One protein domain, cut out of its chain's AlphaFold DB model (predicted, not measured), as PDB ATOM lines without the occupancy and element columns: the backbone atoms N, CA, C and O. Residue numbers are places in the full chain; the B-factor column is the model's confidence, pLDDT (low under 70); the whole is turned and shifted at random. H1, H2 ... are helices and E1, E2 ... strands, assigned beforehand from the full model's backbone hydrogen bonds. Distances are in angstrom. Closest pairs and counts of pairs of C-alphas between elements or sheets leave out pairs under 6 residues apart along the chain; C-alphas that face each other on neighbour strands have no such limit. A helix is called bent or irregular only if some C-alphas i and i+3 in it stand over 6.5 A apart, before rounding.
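Overview. This is residues 21 to 141 of the 310 residues of an uncharacterized protein of Nocardioides mesophilus (UniProt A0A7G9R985). A strongly twisted sheet of five strands curls round the long helix H3, with H2 on the same face and H1 only grazing the sheet. The long link, residues 93 to 106, reaches away from this body to one end of the longest axis. The printed part has 121 residues, with named elements in the order H1, E1, E2, H2, E3, E4, E5, H3; the class is mixed, helices and strands, and the mixed sheet runs E1, E2, E3, E4, E5. It is compact, with a radius of gyration of the C-alphas of 14.2 A, yet elongated in outline, 50 by 31 by 27 A.

Along the chain. The strands are E1, residues 46 to 50; E2, 53 to 60, 23.5 A long; E3, 87 to 92; E4, 107 to 111; and E5, 114 to 119. H1 is residues 31 to 39, from C-alpha 31 at (413.339, 415.940, 481.076). H2, residues 63 to 76, spans 20.1 A and is irregular: C-alphas 72 and 75 are 7.5 A apart. H3, residues 122 to 136, spans 21.0 A and ends at C-alpha 136, (406.536, 404.984, 463.178).

Arrangement. E1 and E2 form an antiparallel hairpin, with N 48 and O 55 at 2.8 A. E2 and E3 are parallel, with N 60 and O 91 at 2.9 A; with H2 they make a strand-helix-strand unit, a helix between two parallel neighbour strands, its crossover left-handed. E3, E4 and E5 form a meander, each strand the antiparallel neighbour of the one before; N 90 and O 110 are 2.9 A apart, N 109 and O 117 3.0 A. H2 and H3 on one face make two layers with the sheet. H2 runs along E2, at 4 degrees on the local plane. H2 and H3 are close but not clearly touching, the closest C-alphas, Val 69 and Leu 126, 7.5 A apart. Every O i to N i+4 pair is within hydrogen-bond range in H1 and H3, and 8 of 10 in H2.

Size, cuts and confidence. The C-alphas farthest apart, Gly 21 and Ala 101, are 50.1 A apart. The printed part has no cut, and the link from E3 to E4 is long. Residues 29 to 31, 96 to 104 and 138 to 141 have pLDDT under 70.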
ATOM      1  N   GLY A  21     393.441 394.808 469.035       72.06
ATOM      2  CA  GLY A  21     394.814 394.403 468.681       72.06
ATOM      3  C   GLY A  21     395.780 395.572 468.426       72.06
ATOM      4  O   GLY A  21     396.925 395.360 468.025       72.06
ATOM      5  N   LEU A  22     395.332 396.809 468.664       81.12
ATOM      6  CA  LEU A  22     396.106 398.027 468.469       81.12
ATOM      7  C   LEU A  22     397.070 398.237 469.633       81.12
ATOM      8  O   LEU A  22     396.674 398.236 470.796       81.12
ATOM      9  N   ARG A  23     398.342 398.476 469.315       85.69
ATOM     10  CA  ARG A  23     399.377 398.732 470.323       85.69
ATOM     11  C   ARG A  23     399.670 400.223 470.415       85.69
ATOM     12  O   ARG A  23     400.032 400.848 469.419       85.69
ATOM     13  N   ILE A  24     399.565 400.809 471.606       84.25
ATOM     14  CA  ILE A  24     400.052 402.175 471.822       84.25
ATOM     15  C   ILE A  24     401.573 402.167 471.662       84.25
ATOM     16  O   ILE A  24     402.264 401.335 472.254       84.25
ATOM     17  N   ALA A  25     402.098 403.068 470.834       80.44
ATOM     18  CA  ALA A  25     403.537 403.187 470.669       80.44
ATOM     19  C   ALA A  25     404.198 403.602 472.006       80.44
ATOM     20  O   ALA A  25     403.629 404.391 472.766       80.44
ATOM     21  N   PRO A  26     405.379 403.054 472.338       76.94
ATOM     22  CA  PRO A  26     406.080 403.439 473.555       76.94
ATOM     23  C   PRO A  26     406.641 404.859 473.413       76.94
ATOM     24  O   PRO A  26     407.339 405.164 472.444       76.94
ATOM     25  N   GLN A  27     406.400 405.710 474.414       78.00
ATOM     26  CA  GLN A  27     406.962 407.061 474.474       78.00
ATOM     27  C   GLN A  27     408.222 407.087 475.342       78.00
ATOM     28  O   GLN A  27     408.241 406.550 476.454       78.00
ATOM     29  N   ARG A  28     409.265 407.786 474.883       73.06
ATOM     30  CA  ARG A  28     410.438 408.073 475.714       73.06
ATOM     31  C   ARG A  28     410.160 409.300 476.576       73.06
ATOM     32  O   ARG A  28     410.143 410.429 476.092       73.06
ATOM     33  N   ARG A  29     409.979 409.101 477.881       67.25
ATOM     34  CA  ARG A  29     409.898 410.221 478.827       67.25
ATOM     35  C   ARG A  29     411.290 410.798 479.045       67.25
ATOM     36  O   ARG A  29     412.192 410.099 479.494       67.25
ATOM     37  N   THR A  30     411.460 412.078 478.730       68.44
ATOM     38  CA  THR A  30     412.730 412.796 478.895       68.44
ATOM     39  C   THR A  30     412.495 414.120 479.632       68.44
ATOM     40  O   THR A  30     411.440 414.733 479.449       68.44
ATOM     41  N   PRO A  31     413.452 414.620 480.438       65.31
ATOM     42  CA  PRO A  31     413.339 415.940 481.076       65.31
ATOM     43  C   PRO A  31     413.126 417.081 480.068       65.31
ATOM     44  O   PRO A  31     412.443 418.064 480.356       65.31
ATOM     45  N   CYS A  32     413.675 416.928 478.862       73.50
ATOM     46  CA  CYS A  32     413.528 417.876 477.764       73.50
ATOM     47  C   CYS A  32     412.081 417.979 477.255       73.50
ATOM     48  O   CYS A  32     411.637 419.081 476.938       73.50
ATOM     49  N   LEU A  33     411.323 416.877 477.247       74.56
ATOM     50  CA  LEU A  33     409.901 416.884 476.887       74.56
ATOM     51  C   LEU A  33     409.094 417.733 477.880       74.56
ATOM     52  O   LEU A  33     408.326 418.598 477.476       74.56
ATOM     53  N   ALA A  34     409.369 417.596 479.180       72.69
ATOM     54  CA  ALA A  34     408.728 418.414 480.211       72.69
ATOM     55  C   ALA A  34     409.096 419.908 480.118       72.69
ATOM     56  O   ALA A  34     408.360 420.770 480.601       72.69
ATOM     57  N   ARG A  35     410.261 420.246 479.547       77.25
ATOM     58  CA  ARG A  35     410.635 421.639 479.263       77.25
ATOM     59  C   ARG A  35     409.872 422.177 478.055       77.25
ATOM     60  O   ARG A  35     409.383 423.301 478.124       77.25
ATOM     61  N   LEU A  36     409.747 421.377 476.995       81.62
ATOM     62  CA  LEU A  36     408.937 421.719 475.825       81.62
ATOM     63  C   LEU A  36     407.486 422.004 476.242       81.62
ATOM     64  O   LEU A  36     406.952 423.058 475.901       81.62
ATOM     65  N   ASP A  37     406.905 421.134 477.072       82.31
ATOM     66  CA  ASP A  37     405.544 421.266 477.612       82.31
ATOM     67  C   ASP A  37     405.330 422.533 478.436       82.31
ATOM     68  O   ASP A  37     404.269 423.140 478.373       82.31
ATOM     69  N   ARG A  38     406.341 422.971 479.191       84.44
ATOM     70  CA  ARG A  38     406.268 424.215 479.972       84.44
ATOM     71  C   ARG A  38     406.378 425.478 479.119       84.44
ATOM     72  O   ARG A  38     405.983 426.546 479.567       84.44
ATOM     73  N   SER A  39     406.947 425.377 477.919       82.62
ATOM     74  CA  SER A  39     407.237 426.527 477.050       82.62
ATOM     75  C   SER A  39     406.163 426.816 475.997       82.62
ATOM     76  O   SER A  39     406.287 427.783 475.236       82.62
ATOM     77  N   ARG A  40     405.144 425.956 475.904       83.94
ATOM     78  CA  ARG A  40     404.121 425.975 474.857       83.94
ATOM     79  C   ARG A  40     402.777 425.544 475.424       83.94
ATOM     80  O   ARG A  40     402.710 424.637 476.246       83.94
ATOM     81  N   VAL A  41     401.708 426.164 474.939       88.12
ATOM     82  CA  VAL A  41     400.343 425.727 475.239       88.12
ATOM     83  C   VAL A  41     399.925 424.746 474.155       88.12
ATOM     84  O   VAL A  41     399.652 425.130 473.021       88.12
ATOM     85  N   TRP A  42     399.930 423.464 474.503       91.38
ATOM     86  CA  TRP A  42     399.547 422.399 473.587       91.38
ATOM     87  C   TRP A  42     398.057 422.103 473.673       91.38
ATOM     88  O   TRP A  42     397.481 422.045 474.759       91.38
ATOM     89  N   ARG A  43     397.453 421.829 472.520       92.25
ATOM     90  CA  ARG A  43     396.106 421.267 472.454       92.25
ATOM     91  C   ARG A  43     396.096 419.799 472.910       92.25
ATOM     92  O   ARG A  43     397.157 419.163 472.952       92.25
ATOM     93  N   PRO A  44     394.916 419.245 473.251       92.19
ATOM     94  CA  PRO A  44     394.784 417.837 473.608       92.19
ATOM     95  C   PRO A  44     395.386 416.902 472.552       92.19
ATOM     96  O   PRO A  44     395.352 417.173 471.351       92.19
ATOM     97  N   THR A  45     395.952 415.786 473.014       95.00
ATOM     98  CA  THR A  45     396.593 414.815 472.120       95.00
ATOM     99  C   THR A  45     395.541 414.016 471.368       95.00
ATOM    100  O   THR A  45     394.646 413.430 471.977       95.00
ATOM    101  N   ARG A  46     395.691 413.955 470.048       95.50
ATOM    102  CA  ARG A  46     394.880 413.153 469.138       95.50
ATOM    103  C   ARG A  46     395.556 411.817 468.885       95.50
ATOM    104  O   ARG A  46     396.739 411.778 468.554       95.50
ATOM    105  N   ALA A  47     394.813 410.730 468.995       96.44
ATOM    106  CA  ALA A  47     395.283 409.396 468.678       96.44
ATOM    107  C   ALA A  47     395.146 409.114 467.176       96.44
ATOM    108  O   ALA A  47     394.080 409.284 466.578       96.44
ATOM    109  N   VAL A  48     396.242 408.663 466.568       96.00
ATOM    110  CA  VAL A  48     396.366 408.377 465.136       96.00
ATOM    111  C   VAL A  48     396.878 406.952 464.950       96.00
ATOM    112  O   VAL A  48     397.904 406.571 465.510       96.00
ATOM    113  N   ARG A  49     396.177 406.155 464.148       94.19
ATOM    114  CA  ARG A  49     396.579 404.809 463.747       94.19
ATOM    115  C   ARG A  49     397.665 404.874 462.675       94.19
ATOM    116  O   ARG A  49     397.501 405.526 461.646       94.19
ATOM    117  N   VAL A  50     398.748 404.138 462.900       89.44
ATOM    118  CA  VAL A  50     399.866 403.933 461.971       89.44
ATOM    119  C   VAL A  50     400.185 402.437 461.924       89.44
ATOM    120  O   VAL A  50     400.781 401.870 462.839       89.44
ATOM    121  N   GLY A  51     399.694 401.751 460.890       86.81
ATOM    122  CA  GLY A  51     399.724 400.287 460.824       86.81
ATOM    123  C   GLY A  51     398.942 399.636 461.977       86.81
ATOM    124  O   GLY A  51     397.745 399.885 462.153       86.81
ATOM    125  N   GLN A  52     399.625 398.808 462.772       86.19
ATOM    126  CA  GLN A  52     399.071 398.163 463.980       86.19
ATOM    127  C   GLN A  52     399.314 398.967 465.267       86.19
ATOM    128  O   GLN A  52     399.057 398.488 466.375       86.19
ATOM    129  N   ARG A  53     399.845 400.186 465.137       89.38
ATOM    130  CA  ARG A  53     400.179 401.051 466.264       89.38
ATOM    131  C   ARG A  53     399.285 402.274 466.328       89.38
ATOM    132  O   ARG A  53     398.725 402.706 465.323       89.38
ATOM    133  N   VAL A  54     399.201 402.854 467.518       92.69
ATOM    134  CA  VAL A  54     398.570 404.153 467.751       92.69
ATOM    135  C   VAL A  54     399.613 405.115 468.301       92.69
ATOM    136  O   VAL A  54     400.298 404.817 469.281       92.69
ATOM    137  N   VAL A  55     399.734 406.268 467.652       93.56
ATOM    138  CA  VAL A  55     400.640 407.358 468.013       93.56
ATOM    139  C   VAL A  55     399.835 408.606 468.337       93.56
ATOM    140  O   VAL A  55     398.800 408.874 467.732       93.56
ATOM    141  N   GLY A  56     400.300 409.367 469.320       95.19
ATOM    142  CA  GLY A  56     399.661 410.615 469.719       95.19
ATOM    143  C   GLY A  56     400.263 411.792 468.969       95.19
ATOM    144  O   GLY A  56     401.487 411.933 468.934       95.19
ATOM    145  N   VAL A  57     399.413 412.646 468.411       96.31
ATOM    146  CA  VAL A  57     399.795 413.899 467.761       96.31
ATOM    147  C   VAL A  57     399.081 415.049 468.451       96.31
ATOM    148  O   VAL A  57     397.866 415.017 468.638       96.31
ATOM    149  N   ARG A  58     399.822 416.084 468.821       95.06
ATOM    150  CA  ARG A  58     399.262 417.331 469.350       95.06
ATOM    151  C   ARG A  58     399.792 418.522 468.575       95.06
ATOM    152  O   ARG A  58     400.821 418.436 467.909       95.06
ATOM    153  N   THR A  59     399.102 419.637 468.698       94.00
ATOM    154  CA  THR A  59     399.353 420.864 467.945       94.00
ATOM    155  C   THR A  59     399.454 422.047 468.899       94.00
ATOM    156  O   THR A  59     398.881 422.043 469.991       94.00
ATOM    157  N   THR A  60     400.200 423.063 468.492       89.12
ATOM    158  CA  THR A  60     400.156 424.407 469.072       89.12
ATOM    159  C   THR A  60     399.771 425.388 467.972       89.12
ATOM    160  O   THR A  60     400.098 425.167 466.806       89.12
ATOM    161  N   GLY A  61     399.094 426.471 468.347       74.56
ATOM    162  CA  GLY A  61     398.626 427.500 467.425       74.56
ATOM    163  C   GLY A  61     397.139 427.801 467.582       74.56
ATOM    164  O   GLY A  61     396.459 427.282 468.477       74.56
ATOM    165  N   ASP A  62     396.654 428.672 466.702       81.00
ATOM    166  CA  ASP A  62     395.242 429.028 466.633       81.00
ATOM    167  C   ASP A  62     394.367 427.845 466.171       81.00
ATOM    168  O   ASP A  62     394.835 426.752 465.844       81.00
ATOM    169  N   GLU A  63     393.054 428.046 466.204       83.62
ATOM    170  CA  GLU A  63     392.076 427.027 465.818       83.62
ATOM    171  C   GLU A  63     392.161 426.641 464.334       83.62
ATOM    172  O   GLU A  63     391.837 425.510 463.967       83.62
ATOM    173  N   SER A  64     392.670 427.536 463.485       83.69
ATOM    174  CA  SER A  64     392.838 427.271 462.057       83.69
ATOM    175  C   SER A  64     393.987 426.294 461.801       83.69
ATOM    176  O   SER A  64     393.802 425.291 461.112       83.69
ATOM    177  N   ALA A  65     395.141 426.513 462.440       83.38
ATOM    178  CA  ALA A  65     396.290 425.616 462.394       83.38
ATOM    179  C   ALA A  65     395.919 424.213 462.893       83.38
ATOM    180  O   ALA A  65     396.303 423.196 462.309       83.38
ATOM    181  N   ASP A  66     395.133 424.167 463.963       88.81
ATOM    182  CA  ASP A  66     394.637 422.930 464.540       88.81
ATOM    183  C   ASP A  66     393.709 422.161 463.589       88.81
ATOM    184  O   ASP A  66     393.878 420.957 463.388       88.81
ATOM    185  N   SER A  67     392.781 422.877 462.951       89.50
ATOM    186  CA  SER A  67     391.827 422.321 461.987       89.50
ATOM    187  C   SER A  67     392.518 421.739 460.753       89.50
ATOM    188  O   SER A  67     392.099 420.698 460.246       89.50
ATOM    189  N   VAL A  68     393.606 422.362 460.288       91.88
ATOM    190  CA  VAL A  68     394.407 421.859 459.159       91.88
ATOM    191  C   VAL A  68     395.051 420.512 459.496       91.88
ATOM    192  O   VAL A  68     394.926 419.552 458.734       91.88
ATOM    193  N   VAL A  69     395.707 420.409 460.658       92.75
ATOM    194  CA  VAL A  69     396.326 419.149 461.099       92.75
ATOM    195  C   VAL A  69     395.259 418.089 461.374       92.75
ATOM    196  O   VAL A  69     395.440 416.920 461.042       92.75
ATOM    197  N   GLU A  70     394.117 418.475 461.938       92.81
ATOM    198  CA  GLU A  70     392.998 417.562 462.138       92.81
ATOM    199  C   GLU A  70     392.444 417.010 460.823       92.81
ATOM    200  O   GLU A  70     392.245 415.798 460.716       92.81
ATOM    201  N   GLY A  71     392.225 417.870 459.826       93.94
ATOM    202  CA  GLY A  71     391.762 417.469 458.500       93.94
ATOM    203  C   GLY A  71     392.702 416.455 457.851       93.94
ATOM    204  O   GLY A  71     392.245 415.426 457.354       93.94
ATOM    205  N   LEU A  72     394.014 416.693 457.952       94.81
ATOM    206  CA  LEU A  72     395.055 415.782 457.471       94.81
ATOM    207  C   LEU A  72     394.996 414.404 458.153       94.81
ATOM    208  O   LEU A  72     395.140 413.371 457.502       94.81
ATOM    209  N   LEU A  73     394.803 414.379 459.475       95.56
ATOM    210  CA  LEU A  73     394.870 413.153 460.276       95.56
ATOM    211  C   LEU A  73     393.540 412.400 460.354       95.56
ATOM    212  O   LEU A  73     393.536 411.238 460.765       95.56
ATOM    213  N   ARG A  74     392.421 413.029 459.966       95.25
ATOM    214  CA  ARG A  74     391.056 412.486 460.068       95.25
ATOM    215  C   ARG A  74     390.927 411.032 459.587       95.25
ATOM    216  O   ARG A  74     390.365 410.248 460.350       95.25
ATOM    217  N   PRO A  75     391.484 410.614 458.430       94.81
ATOM    218  CA  PRO A  75     391.351 409.231 457.951       94.81
ATOM    219  C   PRO A  75     392.010 408.181 458.855       94.81
ATOM    220  O   PRO A  75     391.703 406.998 458.765       94.81
ATOM    221  N   ARG A  76     392.944 408.604 459.711       94.31
ATOM    222  CA  ARG A  76     393.743 407.739 460.582       94.31
ATOM    223  C   ARG A  76     393.367 407.897 462.060       94.31
ATOM    224  O   ARG A  76     394.033 407.315 462.908       94.31
ATOM    225  N   ARG A  77     392.351 408.695 462.410       95.81
ATOM    226  CA  ARG A  77     392.002 408.968 463.815       95.81
ATOM    227  C   ARG A  77     391.476 407.729 464.535       95.81
ATOM    228  O   ARG A  77     390.748 406.922 463.966       95.81
ATOM    229  N   VAL A  78     391.792 407.642 465.826       95.31
ATOM    230  CA  VAL A  78     391.204 406.676 466.765       95.31
ATOM    231  C   VAL A  78     390.615 407.451 467.949       95.31
ATOM    232  O   VAL A  78     391.244 407.511 469.004       95.31
ATOM    233  N   PRO A  79     389.437 408.090 467.794       94.50
ATOM    234  CA  PRO A  79     388.938 409.065 468.769       94.50
ATOM    235  C   PRO A  79     388.763 408.514 470.190       94.50
ATOM    236  O   PRO A  79     388.955 409.228 471.167       94.50
ATOM    237  N   THR A  80     388.470 407.217 470.317       93.88
ATOM    238  CA  THR A  80     388.336 406.520 471.608       93.88
ATOM    239  C   THR A  80     389.617 406.515 472.449       93.88
ATOM    240  O   THR A  80     389.561 406.206 473.636       93.88
ATOM    241  N   LEU A  81     390.763 406.849 471.851       93.56
ATOM    242  CA  LEU A  81     392.075 406.892 472.497       93.56
ATOM    243  C   LEU A  81     392.655 408.314 472.599       93.56
ATOM    244  O   LEU A  81     393.794 408.482 473.055       93.56
ATOM    245  N   ASP A  82     391.902 409.339 472.193       93.56
ATOM    246  CA  ASP A  82     392.310 410.737 472.348       93.56
ATOM    247  C   ASP A  82     392.527 411.076 473.832       93.56
ATOM    248  O   ASP A  82     391.807 410.615 474.716       93.56
ATOM    249  N   GLY A  83     393.570 411.852 474.132       88.62
ATOM    250  CA  GLY A  83     393.969 412.201 475.503       88.62
ATOM    251  C   GLY A  83     394.539 411.048 476.345       88.62
ATOM    252  O   GLY A  83     395.182 411.311 477.360       88.62
ATOM    253  N   VAL A  84     394.360 409.791 475.926       90.44
ATOM    254  CA  VAL A  84     394.934 408.599 476.576       90.44
ATOM    255  C   VAL A  84     396.329 408.306 476.030       90.44
ATOM    256  O   VAL A  84     397.252 407.991 476.783       90.44
ATOM    257  N   VAL A  85     396.492 408.412 474.711       89.88
ATOM    258  CA  VAL A  85     397.767 408.147 474.038       89.88
ATOM    259  C   VAL A  85     398.737 409.305 474.294       89.88
ATOM    260  O   VAL A  85     398.365 410.466 474.106       89.88
ATOM    261  N   PRO A  86     399.996 409.030 474.674       90.12
ATOM    262  CA  PRO A  86     400.982 410.084 474.857       90.12
ATOM    263  C   PRO A  86     401.335 410.778 473.535       90.12
ATOM    264  O   PRO A  86     401.358 410.158 472.470       90.12
ATOM    265  N   ALA A  87     401.686 412.062 473.610       91.38
ATOM    266  CA  ALA A  87     402.116 412.841 472.452       91.38
ATOM    267  C   ALA A  87     403.498 412.392 471.951       91.38
ATOM    268  O   ALA A  87     404.533 412.761 472.505       91.38
ATOM    269  N   HIS A  88     403.508 411.600 470.884       92.31
ATOM    270  CA  HIS A  88     404.726 411.181 470.195       92.31
ATOM    271  C   HIS A  88     405.236 412.280 469.272       92.31
ATOM    272  O   HIS A  88     406.443 412.497 469.170       92.31
ATOM    273  N   PHE A  89     404.299 412.983 468.633       94.12
ATOM    274  CA  PHE A  89     404.579 414.119 467.778       94.12
ATOM    275  C   PHE A  89     403.881 415.368 468.302       94.12
ATOM    276  O   PHE A  89     402.708 415.338 468.680       94.12
ATOM    277  N   SER A  90     404.615 416.476 468.315       94.56
ATOM    278  CA  SER A  90     404.067 417.800 468.611       94.56
ATOM    279  C   SER A  90     404.307 418.693 467.400       94.56
ATOM    280  O   SER A  90     405.429 418.752 466.905       94.56
ATOM    281  N   VAL A  91     403.273 419.356 466.897       94.75
ATOM    282  CA  VAL A  91     403.332 420.154 465.667       94.75
ATOM    283  C   VAL A  91     403.122 421.620 466.014       94.75
ATOM    284  O   VAL A  91     402.102 421.990 466.592       94.75
ATOM    285  N   GLU A  92     404.088 422.456 465.668       92.62
ATOM    286  CA  GLU A  92     404.022 423.905 465.823       92.62
ATOM    287  C   GLU A  92     403.862 424.529 464.447       92.62
ATOM    288  O   GLU A  92     404.801 424.549 463.650       92.62
ATOM    289  N   LEU A  93     402.657 425.020 464.158       89.81
ATOM    290  CA  LEU A  93     402.419 425.843 462.984       89.81
ATOM    291  C   LEU A  93     402.498 427.305 463.413       89.81
ATOM    292  O   LEU A  93     401.727 427.752 464.261       89.81
ATOM    293  N   ALA A  94     403.456 428.040 462.852       83.94
ATOM    294  CA  ALA A  94     403.571 429.457 463.129       83.94
ATOM    295  C   ALA A  94     402.313 430.192 462.651       83.94
ATOM    296  O   ALA A  94     401.916 430.069 461.493       83.94
ATOM    297  N   VAL A  95     401.711 430.966 463.551       71.06
ATOM    298  CA  VAL A  95     400.605 431.863 463.217       71.06
ATOM    299  C   VAL A  95     401.202 433.108 462.568       71.06
ATOM    300  O   VAL A  95     402.163 433.683 463.086       71.06
ATOM    301  N   ALA A  96     400.652 433.523 461.427       59.91
ATOM    302  CA  ALA A  96     400.961 434.822 460.849       59.91
ATOM    303  C   ALA A  96     400.354 435.898 461.757       59.91
ATOM    304  O   ALA A  96     399.176 436.235 461.640       59.91
ATOM    305  N   ASP A  97     401.135 436.387 462.718       55.69
ATOM    306  CA  ASP A  97     400.709 437.496 463.562       55.69
ATOM    307  C   ASP A  97     400.465 438.721 462.666       55.69
ATOM    308  O   ASP A  97     401.354 439.158 461.937       55.69
ATOM    309  N   ARG A  98     399.232 439.241 462.663       51.38
ATOM    310  CA  ARG A  98     398.824 440.353 461.786       51.38
ATOM    311  C   ARG A  98     399.435 441.691 462.212       51.38
ATOM    312  O   ARG A  98     399.363 442.651 461.452       51.38
ATOM    313  N   THR A  99     399.994 441.768 463.422       49.94
ATOM    314  CA  THR A  99     400.429 443.029 464.049       49.94
ATOM    315  C   THR A  99     401.942 443.161 464.198       49.94
ATOM    316  O   THR A  99     402.465 444.274 464.240       49.94
ATOM    317  N   ALA A 100     402.671 442.047 464.200       47.59
ATOM    318  CA  ALA A 100     404.118 442.046 464.065       47.59
ATOM    319  C   ALA A 100     404.456 441.900 462.578       47.59
ATOM    320  O   ALA A 100     403.915 441.020 461.916       47.59
ATOM    321  N   ALA A 101     405.352 442.744 462.047       43.19
ATOM    322  CA  ALA A 101     405.889 442.603 460.687       43.19
ATOM    323  C   ALA A 101     406.108 441.116 460.353       43.19
ATOM    324  O   ALA A 101     406.607 440.420 461.241       43.19
ATOM    325  N   PRO A 102     405.757 440.628 459.142       44.78
ATOM    326  CA  PRO A 102     405.634 439.208 458.815       44.78
ATOM    327  C   PRO A 102     406.984 438.505 458.951       44.78
ATOM    328  O   PRO A 102     407.701 438.232 457.986       44.78
ATOM    329  N   ARG A 103     407.359 438.195 460.187       46.88
ATOM    330  CA  ARG A 103     408.417 437.271 460.523       46.88
ATOM    331  C   ARG A 103     407.840 435.934 460.125       46.88
ATOM    332  O   ARG A 103     407.117 435.335 460.907       46.88
ATOM    333  N   ARG A 104     408.108 435.544 458.873       58.09
ATOM    334  CA  ARG A 104     407.844 434.225 458.287       58.09
ATOM    335  C   ARG A 104     408.244 433.170 459.313       58.09
ATOM    336  O   ARG A 104     409.426 432.843 459.446       58.09
ATOM    337  N   GLY A 105     407.278 432.764 460.128       72.00
ATOM    338  CA  GLY A 105     407.524 431.890 461.252       72.00
ATOM    339  C   GLY A 105     407.902 430.519 460.724       72.00
ATOM    340  O   GLY A 105     407.511 430.123 459.631       72.00
ATOM    341  N   LEU A 106     408.742 429.819 461.470       85.56
ATOM    342  CA  LEU A 106     409.119 428.465 461.105       85.56
ATOM    343  C   LEU A 106     408.092 427.519 461.694       85.56
ATOM    344  O   LEU A 106     407.776 427.612 462.878       85.56
ATOM    345  N   HIS A 107     407.620 426.599 460.870       90.62
ATOM    346  CA  HIS A 107     406.816 425.483 461.315       90.62
ATOM    347  C   HIS A 107     407.741 424.338 461.727       90.62
ATOM    348  O   HIS A 107     408.774 424.102 461.090       90.62
ATOM    349  N   LEU A 108     407.389 423.647 462.807       92.31
ATOM    350  CA  LEU A 108     408.234 422.637 463.433       92.31
ATOM    351  C   LEU A 108     407.424 421.376 463.730       92.31
ATOM    352  O   LEU A 108     406.285 421.449 464.189       92.31
ATOM    353  N   VAL A 109     408.043 420.216 463.521       93.50
ATOM    354  CA  VAL A 109     407.571 418.948 464.085       93.50
ATOM    355  C   VAL A 109     408.592 418.493 465.104       93.50
ATOM    356  O   VAL A 109     409.783 418.370 464.803       93.50
ATOM    357  N   TYR A 110     408.105 418.222 466.304       91.75
ATOM    358  CA  TYR A 110     408.868 417.622 467.377       91.75
ATOM    359  C   TYR A 110     408.513 416.147 467.485       91.75
ATOM    360  O   TYR A 110     407.334 415.797 467.446       91.75
ATOM    361  N   ARG A 111     409.520 415.297 467.678       88.62
ATOM    362  CA  ARG A 111     409.349 413.923 468.152       88.62
ATOM    363  C   ARG A 111     409.891 413.853 469.567       88.62
ATOM    364  O   ARG A 111     411.060 414.165 469.789       88.62
ATOM    365  N   ASP A 112     409.036 413.490 470.515       84.06
ATOM    366  CA  ASP A 112     409.290 413.703 471.940       84.06
ATOM    367  C   ASP A 112     409.649 415.186 472.204       84.06
ATOM    368  O   ASP A 112     408.767 416.041 472.241       84.06
ATOM    369  N   HIS A 113     410.936 415.518 472.320       81.81
ATOM    370  CA  HIS A 113     411.439 416.874 472.577       81.81
ATOM    371  C   HIS A 113     412.327 417.438 471.461       81.81
ATOM    372  O   HIS A 113     412.758 418.588 471.535       81.81
ATOM    373  N   GLU A 114     412.652 416.628 470.457       84.38
ATOM    374  CA  GLU A 114     413.612 416.990 469.423       84.38
ATOM    375  C   GLU A 114     412.899 417.501 468.182       84.38
ATOM    376  O   GLU A 114     411.934 416.891 467.725       84.38
ATOM    377  N   VAL A 115     413.419 418.574 467.586       88.12
ATOM    378  CA  VAL A 115     412.975 419.015 466.260       88.12
ATOM    379  C   VAL A 115     413.432 417.981 465.228       88.12
ATOM    380  O   VAL A 115     414.632 417.737 465.059       88.12
ATOM    381  N   VAL A 116     412.460 417.371 464.554       86.31
ATOM    382  CA  VAL A 116     412.667 416.378 463.488       86.31
ATOM    383  C   VAL A 116     412.274 416.910 462.114       86.31
ATOM    384  O   VAL A 116     412.797 416.435 461.117       86.31
ATOM    385  N   ALA A 117     411.417 417.930 462.046       89.38
ATOM    386  CA  ALA A 117     411.119 418.643 460.807       89.38
ATOM    387  C   ALA A 117     411.087 420.150 461.053       89.38
ATOM    388  O   ALA A 117     410.616 420.605 462.100       89.38
ATOM    389  N   ARG A 118     411.567 420.925 460.076       90.25
ATOM    390  CA  ARG A 118     411.567 422.389 460.115       90.25
ATOM    391  C   ARG A 118     411.324 422.955 458.722       90.25
ATOM    392  O   ARG A 118     412.176 422.825 457.852       90.25
ATOM    393  N   ARG A 119     410.205 423.653 458.520       89.56
ATOM    394  CA  ARG A 119     409.842 424.234 457.217       89.56
ATOM    395  C   ARG A 119     409.341 425.665 457.350       89.56
ATOM    396  O   ARG A 119     408.821 426.054 458.391       89.56
ATOM    397  N   ARG A 120     409.491 426.445 456.279       87.00
ATOM    398  CA  ARG A 120     408.790 427.731 456.113       87.00
ATOM    399  C   ARG A 120     407.428 427.581 455.445       87.00
ATOM    400  O   ARG A 120     406.568 428.417 455.662       87.00
ATOM    401  N   GLU A 121     407.259 426.534 454.644       88.25
ATOM    402  CA  GLU A 121     406.003 426.194 453.977       88.25
ATOM    403  C   GLU A 121     405.256 425.154 454.831       88.25
ATOM    404  O   GLU A 121     405.825 424.082 455.096       88.25
ATOM    405  N   PRO A 122     404.028 425.438 455.302       89.19
ATOM    406  CA  PRO A 122     403.280 424.519 456.154       89.19
ATOM    407  C   PRO A 122     402.939 423.213 455.431       89.19
ATOM    408  O   PRO A 122     403.032 422.150 456.033       89.19
ATOM    409  N   GLU A 123     402.639 423.247 454.134       90.56
ATOM    410  CA  GLU A 123     402.281 422.065 453.340       90.56
ATOM    411  C   GLU A 123     403.420 421.038 453.321       90.56
ATOM    412  O   GLU A 123     403.194 419.843 453.514       90.56
ATOM    413  N   ARG A 124     404.670 421.505 453.175       88.69
ATOM    414  CA  ARG A 124     405.850 420.632 453.246       88.69
ATOM    415  C   ARG A 124     406.037 420.029 454.631       88.69
ATOM    416  O   ARG A 124     406.443 418.878 454.736       88.69
ATOM    417  N   LEU A 125     405.735 420.785 455.689       92.12
ATOM    418  CA  LEU A 125     405.803 420.270 457.056       92.12
ATOM    419  C   LEU A 125     404.756 419.176 457.295       92.12
ATOM    420  O   LEU A 125     405.019 418.195 457.983       92.12
ATOM    421  N   LEU A 126     403.556 419.351 456.748       92.88
ATOM    422  CA  LEU A 126     402.485 418.368 456.859       92.88
ATOM    423  C   LEU A 126     402.825 417.086 456.089       92.88
ATOM    424  O   LEU A 126     402.569 415.996 456.596       92.88
ATOM    425  N   ALA A 127     403.469 417.202 454.924       90.50
ATOM    426  CA  ALA A 127     404.029 416.052 454.218       90.50
ATOM    427  C   ALA A 127     405.112 415.345 455.057       90.50
ATOM    428  O   ALA A 127     405.035 414.136 455.260       90.50
ATOM    429  N   ASP A 128     406.053 416.100 455.637       89.56
ATOM    430  CA  ASP A 128     407.066 415.559 456.554       89.56
ATOM    431  C   ASP A 128     406.432 414.827 457.755       89.56
ATOM    432  O   ASP A 128     406.928 413.787 458.192       89.56
ATOM    433  N   LEU A 129     405.334 415.358 458.307       92.75
ATOM    434  CA  LEU A 129     404.596 414.733 459.406       92.75
ATOM    435  C   LEU A 129     404.004 413.381 458.993       92.75
ATOM    436  O   LEU A 129     404.103 412.429 459.764       92.75
ATOM    437  N   LEU A 130     403.403 413.278 457.805       91.19
ATOM    438  CA  LEU A 130     402.877 412.007 457.303       91.19
ATOM    439  C   LEU A 130     403.989 410.965 457.138       91.19
ATOM    440  O   LEU A 130     403.846 409.852 457.642       91.19
ATOM    441  N   ASP A 131     405.122 411.354 456.553       85.75
ATOM    442  CA  ASP A 131     406.289 410.481 456.380       85.75
ATOM    443  C   ASP A 131     406.826 409.969 457.729       85.75
ATOM    444  O   ASP A 131     407.164 408.788 457.890       85.75
ATOM    445  N   LEU A 132     406.872 410.845 458.739       88.06
ATOM    446  CA  LEU A 132     407.265 410.492 460.106       88.06
ATOM    447  C   LEU A 132     406.275 409.522 460.769       88.06
ATOM    448  O   LEU A 132     406.698 408.586 461.454       88.06
ATOM    449  N   LEU A 133     404.971 409.735 460.576       89.44
ATOM    450  CA  LEU A 133     403.915 408.867 461.100       89.44
ATOM    451  C   LEU A 133     403.969 407.479 460.453       89.44
ATOM    452  O   LEU A 133     403.935 406.470 461.160       89.44
ATOM    453  N   ASP A 134     404.131 407.420 459.134       84.69
ATOM    454  CA  ASP A 134     404.245 406.164 458.389       84.69
ATOM    455  C   ASP A 134     405.498 405.387 458.803       84.69
ATOM    456  O   ASP A 134     405.445 404.175 459.037       84.69
ATOM    457  N   SER A 135     406.607 406.091 459.036       78.69
ATOM    458  CA  SER A 135     407.834 405.494 459.570       78.69
ATOM    459  C   SER A 135     407.645 404.886 460.970       78.69
ATOM    460  O   SER A 135     408.239 403.852 461.279       78.69
ATOM    461  N   ALA A 136     406.799 405.478 461.821       81.12
ATOM    462  CA  ALA A 136     406.536 404.984 463.178       81.12
ATOM    463  C   ALA A 136     405.688 403.694 463.216       81.12
ATOM    464  O   ALA A 136     405.772 402.923 464.182       81.12
ATOM    465  N   GLY A 137     404.894 403.447 462.167       76.19
ATOM    466  CA  GLY A 137     404.008 402.283 462.048       76.19
ATOM    467  C   GLY A 137     404.709 400.959 461.734       76.19
ATOM    468  O   GLY A 137     404.099 399.906 461.894       76.19
ATOM    469  N   HIS A 138     405.985 400.993 461.339       69.44
ATOM    470  CA  HIS A 138     406.691 399.834 460.786       69.44
ATOM    471  C   HIS A 138     408.010 399.541 461.537       69.44
ATOM    472  O   HIS A 138     409.102 399.692 461.007       69.44
ATOM    473  N   PRO A 139     407.988 399.154 462.810       59.72
ATOM    474  CA  PRO A 139     409.216 398.797 463.536       59.72
ATOM    475  C   PRO A 139     409.951 397.556 462.982       59.72
ATOM    476  O   PRO A 139     411.175 397.534 463.016       59.72
ATOM    477  N   ASP A 140     409.228 396.569 462.432       57.50
ATOM    478  CA  ASP A 140     409.688 395.171 462.389       57.50
ATOM    479  C   ASP A 140     409.593 394.556 460.976       57.50
ATOM    480  O   ASP A 140     408.957 393.522 460.774       57.50
ATOM    481  N   THR A 141     410.172 395.199 459.955       64.06
ATOM    482  CA  THR A 141     410.251 394.561 458.626       64.06
ATOM    483  C   THR A 141     411.398 393.554 458.617       64.06
ATOM    484  O   THR A 141     412.558 393.935 458.755       64.06
TER     485      THR A 141